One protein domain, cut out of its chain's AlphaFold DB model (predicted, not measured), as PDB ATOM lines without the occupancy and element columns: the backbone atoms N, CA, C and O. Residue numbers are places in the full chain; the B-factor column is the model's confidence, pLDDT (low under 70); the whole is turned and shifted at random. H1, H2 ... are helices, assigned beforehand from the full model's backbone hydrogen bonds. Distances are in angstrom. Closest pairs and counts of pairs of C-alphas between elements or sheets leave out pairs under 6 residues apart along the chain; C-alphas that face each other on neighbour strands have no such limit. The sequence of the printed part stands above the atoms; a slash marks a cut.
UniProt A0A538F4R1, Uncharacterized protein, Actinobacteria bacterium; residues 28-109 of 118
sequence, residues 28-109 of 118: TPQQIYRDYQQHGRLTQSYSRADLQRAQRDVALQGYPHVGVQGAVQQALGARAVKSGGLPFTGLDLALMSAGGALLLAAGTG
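Overview. This is residues 28 to 109 of the 118 residues of an uncharacterized protein of Actinobacteria bacterium (UniProt A0A538F4R1). Picture a small helical body with one long helix sticking out from it as a free arm: H1, H2 and H4 pack together with the short H3 at their edge, and H5 runs straight away from them. In the body H2 and H4 lie side by side and run opposite ways, while H1 stands crosswise to both, its first residues against H2. The printed part has 82 residues with five named helices, in the order H1, H2, H3, H4, H5, and no named strand; the class is all helix. The whole is only just loose, close to extended, with a radius of gyration of the C-alphas of 17.5 A. It spans 56 by 26 by 19 A, and the arm H5 makes the length.

Arrangement. Begin near the first printed residue with H1, residues 29 to 39, and compare it with H2, residues 48 to 56. They touch, with 7 pairs of C-alphas within 8 A; the closest C-alphas are those of Pro 29 and Ala 54, 4.5 A apart. Their lines are about perpendicular, at 84 degrees. Next look at H3, residues 58 to 61, which touches no helix. It is close to H1 but not clearly touching, the closest C-alphas being those of Pro 29 and Leu 60 at 7.8 A. It is also close to H2 but not clearly touching, with the C-alphas of Ala 54 and Leu 60 closest at 6.9 A. Go on to H4, residues 68 to 82, which touches H2: the closest C-alphas are those of Leu 51 and Val 72, 6.1 A apart. H2 and H4 run opposite ways at a shallow tilt of 34.5 degrees, only just short of steep. H4 and H1 are close but not clearly touching, with the C-alphas of Tyr 36 and Val 68 closest at 6.8 A, and their lines are about perpendicular at 81 degrees. H3 and H4 are only just apart, their closest C-alphas 8.1 A from each other. Last comes H5, residues 90 to 109, which is apart from H1, H2, H3 and H4. In H1, H2, H4 and H5 every O i to N i+4 pair is within hydrogen-bond range; H3 is too short for such a pair, and its 1 pair of O i and N i+3 is within range.

Along the chain. Find C-alpha 29 at (-2.629, 10.092, -39.918); from there H1 runs 15.8 A to C-alpha 39. H2 runs 12.3 A from Arg 48 to Arg 56, and after Asp 57 the four residues of H3 go from Val 58 to Gln 61. Find C-alpha 68 at (-12.521, 7.327, -43.545), where H4 begins; it runs 20.9 A to Lys 82. H5, the longest helix with 20 residues, runs 28.1 A from Gly 90 to C-alpha 109 at (4.851, 40.589, -8.463).

Size, cuts and confidence. The two C-alphas farthest apart are those of Gln 38 and Gly 109, at 56.7 A, and the outline is a rod. Residues 81 to 88 and 90 to 109 stand free; without them the body spans 31 by 22 by 19 A. The printed part has no cut. The link from H2 to H3 is tight, the other three are short, and there is no long link. Read the B-factor column for the model's confidence: the mean pLDDT of the printed part is 71.6, and residue 48, residues 55 to 88 and residue 90 are under 70. H3 has a mean pLDDT of 55, and H5 one of 85.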
ATOM      1  N   THR A  28      -0.230   8.870 -35.838       72.31
ATOM      2  CA  THR A  28      -0.008   9.486 -37.145       72.31
ATOM      3  C   THR A  28      -1.235   9.283 -38.043       72.31
ATOM      4  O   THR A  28      -1.913   8.252 -37.950       72.31
ATOM      5  N   PRO A  29      -1.527  10.223 -38.958       71.62
ATOM      6  CA  PRO A  29      -2.629  10.092 -39.918       71.62
ATOM      7  C   PRO A  29      -2.591   8.782 -40.720       71.62
ATOM      8  O   PRO A  29      -3.623   8.155 -40.960       71.62
ATOM      9  N   GLN A  30      -1.388   8.306 -41.050       73.81
ATOM     10  CA  GLN A  30      -1.166   7.035 -41.746       73.81
ATOM     11  C   GLN A  30      -1.601   5.818 -40.913       73.81
ATOM     12  O   GLN A  30      -2.081   4.830 -41.466       73.81
ATOM     13  N   GLN A  31      -1.449   5.877 -39.590       79.19
ATOM     14  CA  GLN A  31      -1.825   4.791 -38.684       79.19
ATOM     15  C   GLN A  31      -3.346   4.686 -38.531       79.19
ATOM     16  O   GLN A  31      -3.883   3.581 -38.548       79.19
ATOM     17  N   ILE A  32      -4.035   5.830 -38.456       77.69
ATOM     18  CA  ILE A  32      -5.506   5.919 -38.449       77.69
ATOM     19  C   ILE A  32      -6.082   5.320 -39.737       77.69
ATOM     20  O   ILE A  32      -7.049   4.561 -39.709       77.69
ATOM     21  N   TYR A  33      -5.459   5.628 -40.874       76.31
ATOM     22  CA  TYR A  33      -5.880   5.102 -42.166       76.31
ATOM     23  C   TYR A  33      -5.704   3.584 -42.273       76.31
ATOM     24  O   TYR A  33      -6.619   2.893 -42.713       76.31
ATOM     25  N   ARG A  34      -4.550   3.049 -41.850       79.12
ATOM     26  CA  ARG A  34      -4.296   1.599 -41.875       79.12
ATOM     27  C   ARG A  34      -5.286   0.823 -41.009       79.12
ATOM     28  O   ARG A  34      -5.795  -0.189 -41.473       79.12
ATOM     29  N   ASP A  35      -5.598   1.324 -39.816       80.94
ATOM     30  CA  ASP A  35      -6.590   0.714 -38.919       80.94
ATOM     31  C   ASP A  35      -7.970   0.646 -39.588       80.94
ATOM     32  O   ASP A  35      -8.584  -0.418 -39.666       80.94
ATOM     33  N   TYR A  36      -8.410   1.754 -40.192       76.94
ATOM     34  CA  TYR A  36      -9.675   1.778 -40.923       76.94
ATOM     35  C   TYR A  36      -9.678   0.851 -42.148       76.94
ATOM     36  O   TYR A  36     -10.673   0.179 -42.394       76.94
ATOM     37  N   GLN A  37      -8.585   0.777 -42.909       79.06
ATOM     38  CA  GLN A  37      -8.478  -0.117 -44.071       79.06
ATOM     39  C   GLN A  37      -8.504  -1.597 -43.675       79.06
ATOM     40  O   GLN A  37      -9.103  -2.412 -44.370       79.06
ATOM     41  N   GLN A  38      -7.870  -1.950 -42.557       81.25
ATOM     42  CA  GLN A  38      -7.785  -3.334 -42.091       81.25
ATOM     43  C   GLN A  38      -9.089  -3.824 -41.456       81.25
ATOM     44  O   GLN A  38      -9.435  -4.995 -41.597       81.25
ATOM     45  N   HIS A  39      -9.814  -2.945 -40.763       78.50
ATOM     46  CA  HIS A  39     -10.977  -3.334 -39.962       78.50
ATOM     47  C   HIS A  39     -12.308  -2.752 -40.457       78.50
ATOM     48  O   HIS A  39     -13.360  -3.068 -39.900       78.50
ATOM     49  N   GLY A  40     -12.289  -1.879 -41.468       72.56
ATOM     50  CA  GLY A  40     -13.459  -1.136 -41.958       72.56
ATOM     51  C   GLY A  40     -14.004  -0.103 -40.963       72.56
ATOM     52  O   GLY A  40     -15.030   0.530 -41.212       72.56
ATOM     53  N   ARG A  41     -13.350   0.055 -39.807       74.94
ATOM     54  CA  ARG A  41     -13.722   0.953 -38.712       74.94
ATOM     55  C   ARG A  41     -12.485   1.335 -37.912       74.94
ATOM     56  O   ARG A  41     -11.484   0.633 -37.946       74.94
ATOM     57  N   LEU A  42     -12.580   2.433 -37.171       79.56
ATOM     58  CA  LEU A  42     -11.540   2.845 -36.230       79.56
ATOM     59  C   LEU A  42     -11.656   1.971 -34.975       79.56
ATOM     60  O   LEU A  42     -12.622   2.090 -34.220       79.56
ATOM     61  N   THR A  43     -10.707   1.061 -34.788       77.81
ATOM     62  CA  THR A  43     -10.653   0.111 -33.667       77.81
ATOM     63  C   THR A  43      -9.865   0.682 -32.493       77.81
ATOM     64  O   THR A  43     -10.136   0.349 -31.339       77.81
ATOM     65  N   GLN A  44      -8.898   1.555 -32.778       77.31
ATOM     66  CA  GLN A  44      -8.040   2.162 -31.767       77.31
ATOM     67  C   GLN A  44      -8.657   3.417 -31.135       77.31
ATOM     68  O   GLN A  44      -9.416   4.175 -31.748       77.31
ATOM     69  N   SER A  45      -8.272   3.678 -29.884       75.38
ATOM     70  CA  SER A  45      -8.647   4.901 -29.168       75.38
ATOM     71  C   SER A  45      -7.756   6.072 -29.591       75.38
ATOM     72  O   SER A  45      -6.790   6.410 -28.917       75.38
ATOM     73  N   TYR A  46      -8.090   6.720 -30.705       76.62
ATOM     74  CA  TYR A  46      -7.368   7.909 -31.178       76.62
ATOM     75  C   TYR A  46      -7.700   9.146 -30.354       76.62
ATOM     76  O   TYR A  46      -8.834   9.275 -29.893       76.62
ATOM     77  N   SER A  47      -6.770  10.086 -30.171       73.19
ATOM     78  CA  SER A  47      -7.075  11.355 -29.498       73.19
ATOM     79  C   SER A  47      -7.802  12.329 -30.442       73.19
ATOM     80  O   SER A  47      -7.803  12.165 -31.662       73.19
ATOM     81  N   ARG A  48      -8.470  13.360 -29.898       67.88
ATOM     82  CA  ARG A  48      -9.161  14.376 -30.721       67.88
ATOM     83  C   ARG A  48      -8.180  15.143 -31.613       67.88
ATOM     84  O   ARG A  48      -8.512  15.427 -32.761       67.88
ATOM     85  N   ALA A  49      -6.992  15.443 -31.090       70.00
ATOM     86  CA  ALA A  49      -5.930  16.110 -31.835       70.00
ATOM     87  C   ALA A  49      -5.458  15.253 -33.017       70.00
ATOM     88  O   ALA A  49      -5.247  15.786 -34.100       70.00
ATOM     89  N   ASP A  50      -5.388  13.932 -32.841       73.12
ATOM     90  CA  ASP A  50      -4.953  13.007 -33.895       73.12
ATOM     91  C   ASP A  50      -5.980  12.895 -35.014       73.12
ATOM     92  O   ASP A  50      -5.630  12.960 -36.188       73.12
ATOM     93  N   LEU A  51      -7.264  12.817 -34.658       74.56
ATOM     94  CA  LEU A  51      -8.360  12.803 -35.628       74.56
ATOM     95  C   LEU A  51      -8.456  14.124 -36.408       74.56
ATOM     96  O   LEU A  51      -8.678  14.112 -37.617       74.56
ATOM     97  N   GLN A  52      -8.262  15.268 -35.744       72.75
ATOM     98  CA  GLN A  52      -8.230  16.578 -36.406       72.75
ATOM     99  C   GLN A  52      -6.991  16.751 -37.285       72.75
ATOM    100  O   GLN A  52      -7.091  17.310 -38.376       72.75
ATOM    101  N   ARG A  53      -5.834  16.261 -36.830       72.88
ATOM    102  CA  ARG A  53      -4.598  16.240 -37.616       72.88
ATOM    103  C   ARG A  53      -4.780  15.383 -38.859       72.88
ATOM    104  O   ARG A  53      -4.466  15.860 -39.936       72.88
ATOM    105  N   ALA A  54      -5.360  14.193 -38.723       72.94
ATOM    106  CA  ALA A  54      -5.694  13.331 -39.850       72.94
ATOM    107  C   ALA A  54      -6.648  14.025 -40.832       72.94
ATOM    108  O   ALA A  54      -6.373  14.060 -42.022       72.94
ATOM    109  N   GLN A  55      -7.720  14.660 -40.348       68.50
ATOM    110  CA  GLN A  55      -8.666  15.382 -41.209       68.50
ATOM    111  C   GLN A  55      -8.026  16.551 -41.980       68.50
ATOM    112  O   GLN A  55      -8.438  16.844 -43.102       68.50
ATOM    113  N   ARG A  56      -7.059  17.244 -41.372       68.19
ATOM    114  CA  ARG A  56      -6.324  18.346 -42.010       68.19
ATOM    115  C   ARG A  56      -5.160  17.877 -42.876       68.19
ATOM    116  O   ARG A  56      -4.575  18.708 -43.566       68.19
ATOM    117  N   ASP A  57      -4.802  16.599 -42.822       67.44
ATOM    118  CA  ASP A  57      -3.661  16.085 -43.557       67.44
ATOM    119  C   ASP A  57      -4.014  15.920 -45.039       67.44
ATOM    120  O   ASP A  57      -4.970  15.231 -45.410       67.44
ATOM    121  N   VAL A  58      -3.216  16.549 -45.901       53.41
ATOM    122  CA  VAL A  58      -3.382  16.522 -47.363       53.41
ATOM    123  C   VAL A  58      -3.261  15.086 -47.889       53.41
ATOM    124  O   VAL A  58      -3.910  14.723 -48.869       53.41
ATOM    125  N   ALA A  59      -2.516  14.230 -47.181       55.25
ATOM    126  CA  ALA A  59      -2.400  12.807 -47.484       55.25
ATOM    127  C   ALA A  59      -3.750  12.059 -47.460       55.25
ATOM    128  O   ALA A  59      -3.916  11.095 -48.204       55.25
ATOM    129  N   LEU A  60      -4.727  12.511 -46.657       56.50
ATOM    130  CA  LEU A  60      -6.087  11.952 -46.650       56.50
ATOM    131  C   LEU A  60      -7.037  12.657 -47.626       56.50
ATOM    132  O   LEU A  60      -8.055  12.078 -47.989       56.50
ATOM    133  N   GLN A  61      -6.711  13.870 -48.083       55.50
ATOM    134  CA  GLN A  61      -7.471  14.570 -49.128       55.50
ATOM    135  C   GLN A  61      -7.153  14.040 -50.535       55.50
ATOM    136  O   GLN A  61      -8.014  14.067 -51.407       55.50
ATOM    137  N   GLY A  62      -5.933  13.536 -50.755       55.03
ATOM    138  CA  GLY A  62      -5.513  12.942 -52.028       55.03
ATOM    139  C   GLY A  62      -5.980  11.498 -52.256       55.03
ATOM    140  O   GLY A  62      -5.879  11.006 -53.376       55.03
ATOM    141  N   TYR A  63      -6.488  10.816 -51.222       52.00
ATOM    142  CA  TYR A  63      -7.017   9.454 -51.330       52.00
ATOM    143  C   TYR A  63      -8.556   9.484 -51.373       52.00
ATOM    144  O   TYR A  63      -9.194   9.760 -50.354       52.00
ATOM    145  N   PRO A  64      -9.186   9.190 -52.527       48.25
ATOM    146  CA  PRO A  64     -10.629   9.289 -52.714       48.25
ATOM    147  C   PRO A  64     -11.315   8.063 -52.105       48.25
ATOM    148  O   PRO A  64     -11.760   7.162 -52.814       48.25
ATOM    149  N   HIS A  65     -11.353   7.956 -50.778       54.47
ATOM    150  CA  HIS A  65     -12.024   6.851 -50.094       54.47
ATOM    151  C   HIS A  65     -13.092   7.404 -49.154       54.47
ATOM    152  O   HIS A  65     -12.826   7.838 -48.035       54.47
ATOM    153  N   VAL A  66     -14.328   7.354 -49.649       55.88
ATOM    154  CA  VAL A  66     -15.569   7.961 -49.132       55.88
ATOM    155  C   VAL A  66     -16.023   7.519 -47.722       55.88
ATOM    156  O   VAL A  66     -17.120   7.867 -47.303       55.88
ATOM    157  N   GLY A  67     -15.206   6.783 -46.960       59.72
ATOM    158  CA  GLY A  67     -15.573   6.228 -45.645       59.72
ATOM    159  C   GLY A  67     -14.749   6.746 -44.462       59.72
ATOM    160  O   GLY A  67     -15.302   7.028 -43.398       59.72
ATOM    161  N   VAL A  68     -13.434   6.936 -44.640       65.00
ATOM    162  CA  VAL A  68     -12.521   7.327 -43.545       65.00
ATOM    163  C   VAL A  68     -12.880   8.714 -43.017       65.00
ATOM    164  O   VAL A  68     -12.952   8.931 -41.810       65.00
ATOM    165  N   GLN A  69     -13.159   9.655 -43.920       64.94
ATOM    166  CA  GLN A  69     -13.501  11.030 -43.566       64.94
ATOM    167  C   GLN A  69     -14.819  11.106 -42.779       64.94
ATOM    168  O   GLN A  69     -14.893  11.830 -41.784       64.94
ATOM    169  N   GLY A  70     -15.811  10.294 -43.165       66.44
ATOM    170  CA  GLY A  70     -17.075  10.147 -42.445       66.44
ATOM    171  C   GLY A  70     -16.890   9.514 -41.066       66.44
ATOM    172  O   GLY A  70     -17.416  10.027 -40.083       66.44
ATOM    173  N   ALA A  71     -16.066   8.470 -40.951       68.19
ATOM    174  CA  ALA A  71     -15.773   7.818 -39.673       68.19
ATOM    175  C   ALA A  71     -15.014   8.736 -38.701       68.19
ATOM    176  O   ALA A  71     -15.328   8.787 -37.510       68.19
ATOM    177  N   VAL A  72     -14.054   9.516 -39.206       66.81
ATOM    178  CA  VAL A  72     -13.328  10.524 -38.421       66.81
ATOM    179  C   VAL A  72     -14.274  11.646 -37.982       66.81
ATOM    180  O   VAL A  72     -14.267  12.022 -36.811       66.81
ATOM    181  N   GLN A  73     -15.140  12.147 -38.871       67.00
ATOM    182  CA  GLN A  73     -16.158  13.146 -38.521       67.00
ATOM    183  C   GLN A  73     -17.176  12.617 -37.510       67.00
ATOM    184  O   GLN A  73     -17.525  13.336 -36.579       67.00
ATOM    185  N   GLN A  74     -17.605  11.363 -37.631       68.88
ATOM    186  CA  GLN A  74     -18.523  10.730 -36.690       68.88
ATOM    187  C   GLN A  74     -17.861  10.503 -35.327       68.88
ATOM    188  O   GLN A  74     -18.490  10.755 -34.304       68.88
ATOM    189  N   ALA A  75     -16.585  10.112 -35.277       65.56
ATOM    190  CA  ALA A  75     -15.832   9.993 -34.027       65.56
ATOM    191  C   ALA A  75     -15.609  11.361 -33.353       65.56
ATOM    192  O   ALA A  75     -15.689  11.480 -32.126       65.56
ATOM    193  N   LEU A  76     -15.375  12.409 -34.149       64.81
ATOM    194  CA  LEU A  76     -15.296  13.789 -33.669       64.81
ATOM    195  C   LEU A  76     -16.660  14.297 -33.176       64.81
ATOM    196  O   LEU A  76     -16.720  14.895 -32.105       64.81
ATOM    197  N   GLY A  77     -17.741  14.015 -33.905       63.50
ATOM    198  CA  GLY A  77     -19.114  14.391 -33.561       63.50
ATOM    199  C   GLY A  77     -19.639  13.656 -32.329       63.50
ATOM    200  O   GLY A  77     -20.150  14.283 -31.410       63.50
ATOM    201  N   ALA A  78     -19.424  12.343 -32.229       64.00
ATOM    202  CA  ALA A  78     -19.803  11.543 -31.064       64.00
ATOM    203  C   ALA A  78     -19.069  11.995 -29.792       64.00
ATOM    204  O   ALA A  78     -19.643  11.996 -28.702       64.00
ATOM    205  N   ARG A  79     -17.809  12.433 -29.917       58.78
ATOM    206  CA  ARG A  79     -17.085  13.060 -28.804       58.78
ATOM    207  C   ARG A  79     -17.554  14.475 -28.513       58.78
ATOM    208  O   ARG A  79     -17.625  14.812 -27.340       58.78
ATOM    209  N   ALA A  80     -17.908  15.258 -29.532       57.53
ATOM    210  CA  ALA A  80     -18.487  16.586 -29.352       57.53
ATOM    211  C   ALA A  80     -19.815  16.525 -28.574       57.53
ATOM    212  O   ALA A  80     -20.025  17.333 -27.673       57.53
ATOM    213  N   VAL A  81     -20.653  15.519 -28.854       58.06
ATOM    214  CA  VAL A  81     -21.916  15.256 -28.142       58.06
ATOM    215  C   VAL A  81     -21.671  14.754 -26.712       58.06
ATOM    216  O   VAL A  81     -22.361  15.184 -25.793       58.06
ATOM    217  N   LYS A  82     -20.653  13.907 -26.480       56.59
ATOM    218  CA  LYS A  82     -20.244  13.515 -25.114       56.59
ATOM    219  C   LYS A  82     -19.647  14.670 -24.301       56.59
ATOM    220  O   LYS A  82     -19.730  14.646 -23.080       56.59
ATOM    221  N   SER A  83     -19.074  15.679 -24.955       56.53
ATOM    222  CA  SER A  83     -18.648  16.943 -24.340       56.53
ATOM    223  C   SER A  83     -19.747  18.014 -24.386       56.53
ATOM    224  O   SER A  83     -19.449  19.193 -24.576       56.53
ATOM    225  N   GLY A  84     -21.015  17.603 -24.285       54.22
ATOM    226  CA  GLY A  84     -22.162  18.500 -24.311       54.22
ATOM    227  C   GLY A  84     -22.067  19.563 -23.220       54.22
ATOM    228  O   GLY A  84     -21.989  19.239 -22.038       54.22
ATOM    229  N   GLY A  85     -22.088  20.835 -23.623       59.56
ATOM    230  CA  GLY A  85     -22.490  21.903 -22.713       59.56
ATOM    231  C   GLY A  85     -21.997  23.312 -23.015       59.56
ATOM    232  O   GLY A  85     -22.719  24.245 -22.691       59.56
ATOM    233  N   LEU A  86     -20.820  23.521 -23.619       57.16
ATOM    234  CA  LEU A  86     -20.281  24.882 -23.776       57.16
ATOM    235  C   LEU A  86     -19.531  25.075 -25.109       57.16
ATOM    236  O   LEU A  86     -18.727  24.219 -25.479       57.16
ATOM    237  N   PRO A  87     -19.724  26.218 -25.806       60.25
ATOM    238  CA  PRO A  87     -18.995  26.579 -27.029       60.25
ATOM    239  C   PRO A  87     -17.513  26.925 -26.783       60.25
ATOM    240  O   PRO A  87     -16.832  27.406 -27.683       60.25
ATOM    241  N   PHE A  88     -17.000  26.645 -25.585       63.12
ATOM    242  CA  PHE A  88     -15.592  26.728 -25.226       63.12
ATOM    243  C   PHE A  88     -15.169  25.343 -24.760       63.12
ATOM    244  O   PHE A  88     -15.799  24.744 -23.886       63.12
ATOM    245  N   THR A  89     -14.120  24.793 -25.367       72.31
ATOM    246  CA  THR A  89     -13.599  23.505 -24.906       72.31
ATOM    247  C   THR A  89     -13.109  23.677 -23.463       72.31
ATOM    248  O   THR A  89     -12.499  24.694 -23.150       72.31
ATOM    249  N   GLY A  90     -13.355  22.719 -22.562       68.56
ATOM    250  CA  GLY A  90     -12.850  22.819 -21.180       68.56
ATOM    251  C   GLY A  90     -11.331  23.046 -21.115       68.56
ATOM    252  O   GLY A  90     -10.839  23.702 -20.205       68.56
ATOM    253  N   LEU A  91     -10.606  22.587 -22.141       76.38
ATOM    254  CA  LEU A  91      -9.193  22.882 -22.361       76.38
ATOM    255  C   LEU A  91      -8.930  24.360 -22.703       76.38
ATOM    256  O   LEU A  91      -8.000  24.934 -22.156       76.38
ATOM    257  N   ASP A  92      -9.728  24.974 -23.576       71.88
ATOM    258  CA  ASP A  92      -9.629  26.398 -23.939       71.88
ATOM    259  C   ASP A  92      -9.904  27.296 -22.726       71.88
ATOM    260  O   ASP A  92      -9.129  28.197 -22.418       71.88
ATOM    261  N   LEU A  93     -10.922  26.959 -21.928       80.81
ATOM    262  CA  LEU A  93     -11.188  27.651 -20.665       80.81
ATOM    263  C   LEU A  93     -10.043  27.464 -19.650       80.81
ATOM    264  O   LEU A  93      -9.653  28.415 -18.968       80.81
ATOM    265  N   ALA A  94      -9.468  26.262 -19.561       78.38
ATOM    266  CA  ALA A  94      -8.313  25.992 -18.706       78.38
ATOM    267  C   ALA A  94      -7.066  26.771 -19.163       78.38
ATOM    268  O   ALA A  94      -6.386  27.376 -18.340       78.38
ATOM    269  N   LEU A  95      -6.792  26.824 -20.468       80.94
ATOM    270  CA  LEU A  95      -5.688  27.594 -21.048       80.94
ATOM    271  C   LEU A  95      -5.866  29.098 -20.819       80.94
ATOM    272  O   LEU A  95      -4.932  29.766 -20.381       80.94
ATOM    273  N   MET A  96      -7.069  29.623 -21.058       82.50
ATOM    274  CA  MET A  96      -7.403  31.033 -20.859       82.50
ATOM    275  C   MET A  96      -7.266  31.439 -19.384       82.50
ATOM    276  O   MET A  96      -6.654  32.461 -19.068       82.50
ATOM    277  N   SER A  97      -7.795  30.623 -18.467       86.81
ATOM    278  CA  SER A  97      -7.702  30.872 -17.023       86.81
ATOM    279  C   SER A  97      -6.270  30.743 -16.501       86.81
ATOM    280  O   SER A  97      -5.825  31.604 -15.741       86.81
ATOM    281  N   ALA A  98      -5.514  29.739 -16.956       83.94
ATOM    282  CA  ALA A  98      -4.099  29.593 -16.628       83.94
ATOM    283  C   ALA A  98      -3.277  30.788 -17.132       83.94
ATOM    284  O   ALA A  98      -2.485  31.354 -16.378       83.94
ATOM    285  N   GLY A  99      -3.506  31.221 -18.377       88.38
ATOM    286  CA  GLY A  99      -2.863  32.401 -18.952       88.38
ATOM    287  C   GLY A  99      -3.171  33.672 -18.158       88.38
ATOM    288  O   GLY A  99      -2.257  34.398 -17.767       88.38
ATOM    289  N   GLY A 100      -4.445  33.910 -17.837       93.12
ATOM    290  CA  GLY A 100      -4.865  35.055 -17.027       93.12
ATOM    291  C   GLY A 100      -4.255  35.054 -15.621       93.12
ATOM    292  O   GLY A 100      -3.744  36.081 -15.168       93.12
ATOM    293  N   ALA A 101      -4.245  33.902 -14.946       89.69
ATOM    294  CA  ALA A 101      -3.638  33.755 -13.624       89.69
ATOM    295  C   ALA A 101      -2.127  34.033 -13.653       89.69
ATOM    296  O   ALA A 101      -1.607  34.724 -12.775       89.69
ATOM    297  N   LEU A 102      -1.432  33.558 -14.690       91.75
ATOM    298  CA  LEU A 102      -0.006  33.800 -14.879       91.75
ATOM    299  C   LEU A 102       0.296  35.292 -15.090       91.75
ATOM    300  O   LEU A 102       1.195  35.833 -14.440       91.75
ATOM    301  N   LEU A 103      -0.484  35.981 -15.931       92.75
ATOM    302  CA  LEU A 103      -0.339  37.428 -16.136       92.75
ATOM    303  C   LEU A 103      -0.610  38.221 -14.849       92.75
ATOM    304  O   LEU A 103       0.129  39.158 -14.539       92.75
ATOM    305  N   LEU A 104      -1.629  37.841 -14.071       92.31
ATOM    306  CA  LEU A 104      -1.930  38.477 -12.786       92.31
ATOM    307  C   LEU A 104      -0.809  38.268 -11.765       92.31
ATOM    308  O   LEU A 104      -0.401  39.222 -11.097       92.31
ATOM    309  N   ALA A 105      -0.271  37.054 -11.660       89.56
ATOM    310  CA  ALA A 105       0.853  36.760 -10.776       89.56
ATOM    311  C   ALA A 105       2.094  37.586 -11.157       89.56
ATOM    312  O   ALA A 105       2.712  38.223 -10.301       89.56
ATOM    313  N   ALA A 106       2.411  37.662 -12.451       89.44
ATOM    314  CA  ALA A 106       3.526  38.461 -12.949       89.44
ATOM    315  C   ALA A 106       3.323  39.966 -12.690       89.44
ATOM    316  O   ALA A 106       4.202  40.633 -12.135       89.44
ATOM    317  N   GLY A 107       2.149  40.505 -13.032       90.06
ATOM    318  CA  GLY A 107       1.827  41.922 -12.853       90.06
ATOM    319  C   GLY A 107       1.821  42.353 -11.384       90.06
ATOM    320  O   GLY A 107       2.373  43.399 -11.036       90.06
ATOM    321  N   THR A 108       1.254  41.535 -10.491       91.06
ATOM    322  CA  THR A 108       1.246  41.814  -9.044       91.06
ATOM    323  C   THR A 108       2.639  41.698  -8.425       91.06
ATOM    324  O   THR A 108       3.007  42.545  -7.605       91.06
ATOM    325  N   GLY A 109       3.449  40.728  -8.863       86.94
ATOM    326  CA  GLY A 109       4.851  40.589  -8.463       86.94
ATOM    327  C   GLY A 109       5.684  41.820  -8.828       86.94
ATOM    328  O   GLY A 109       6.325  42.418  -7.961       86.94
TER     329      GLY A 109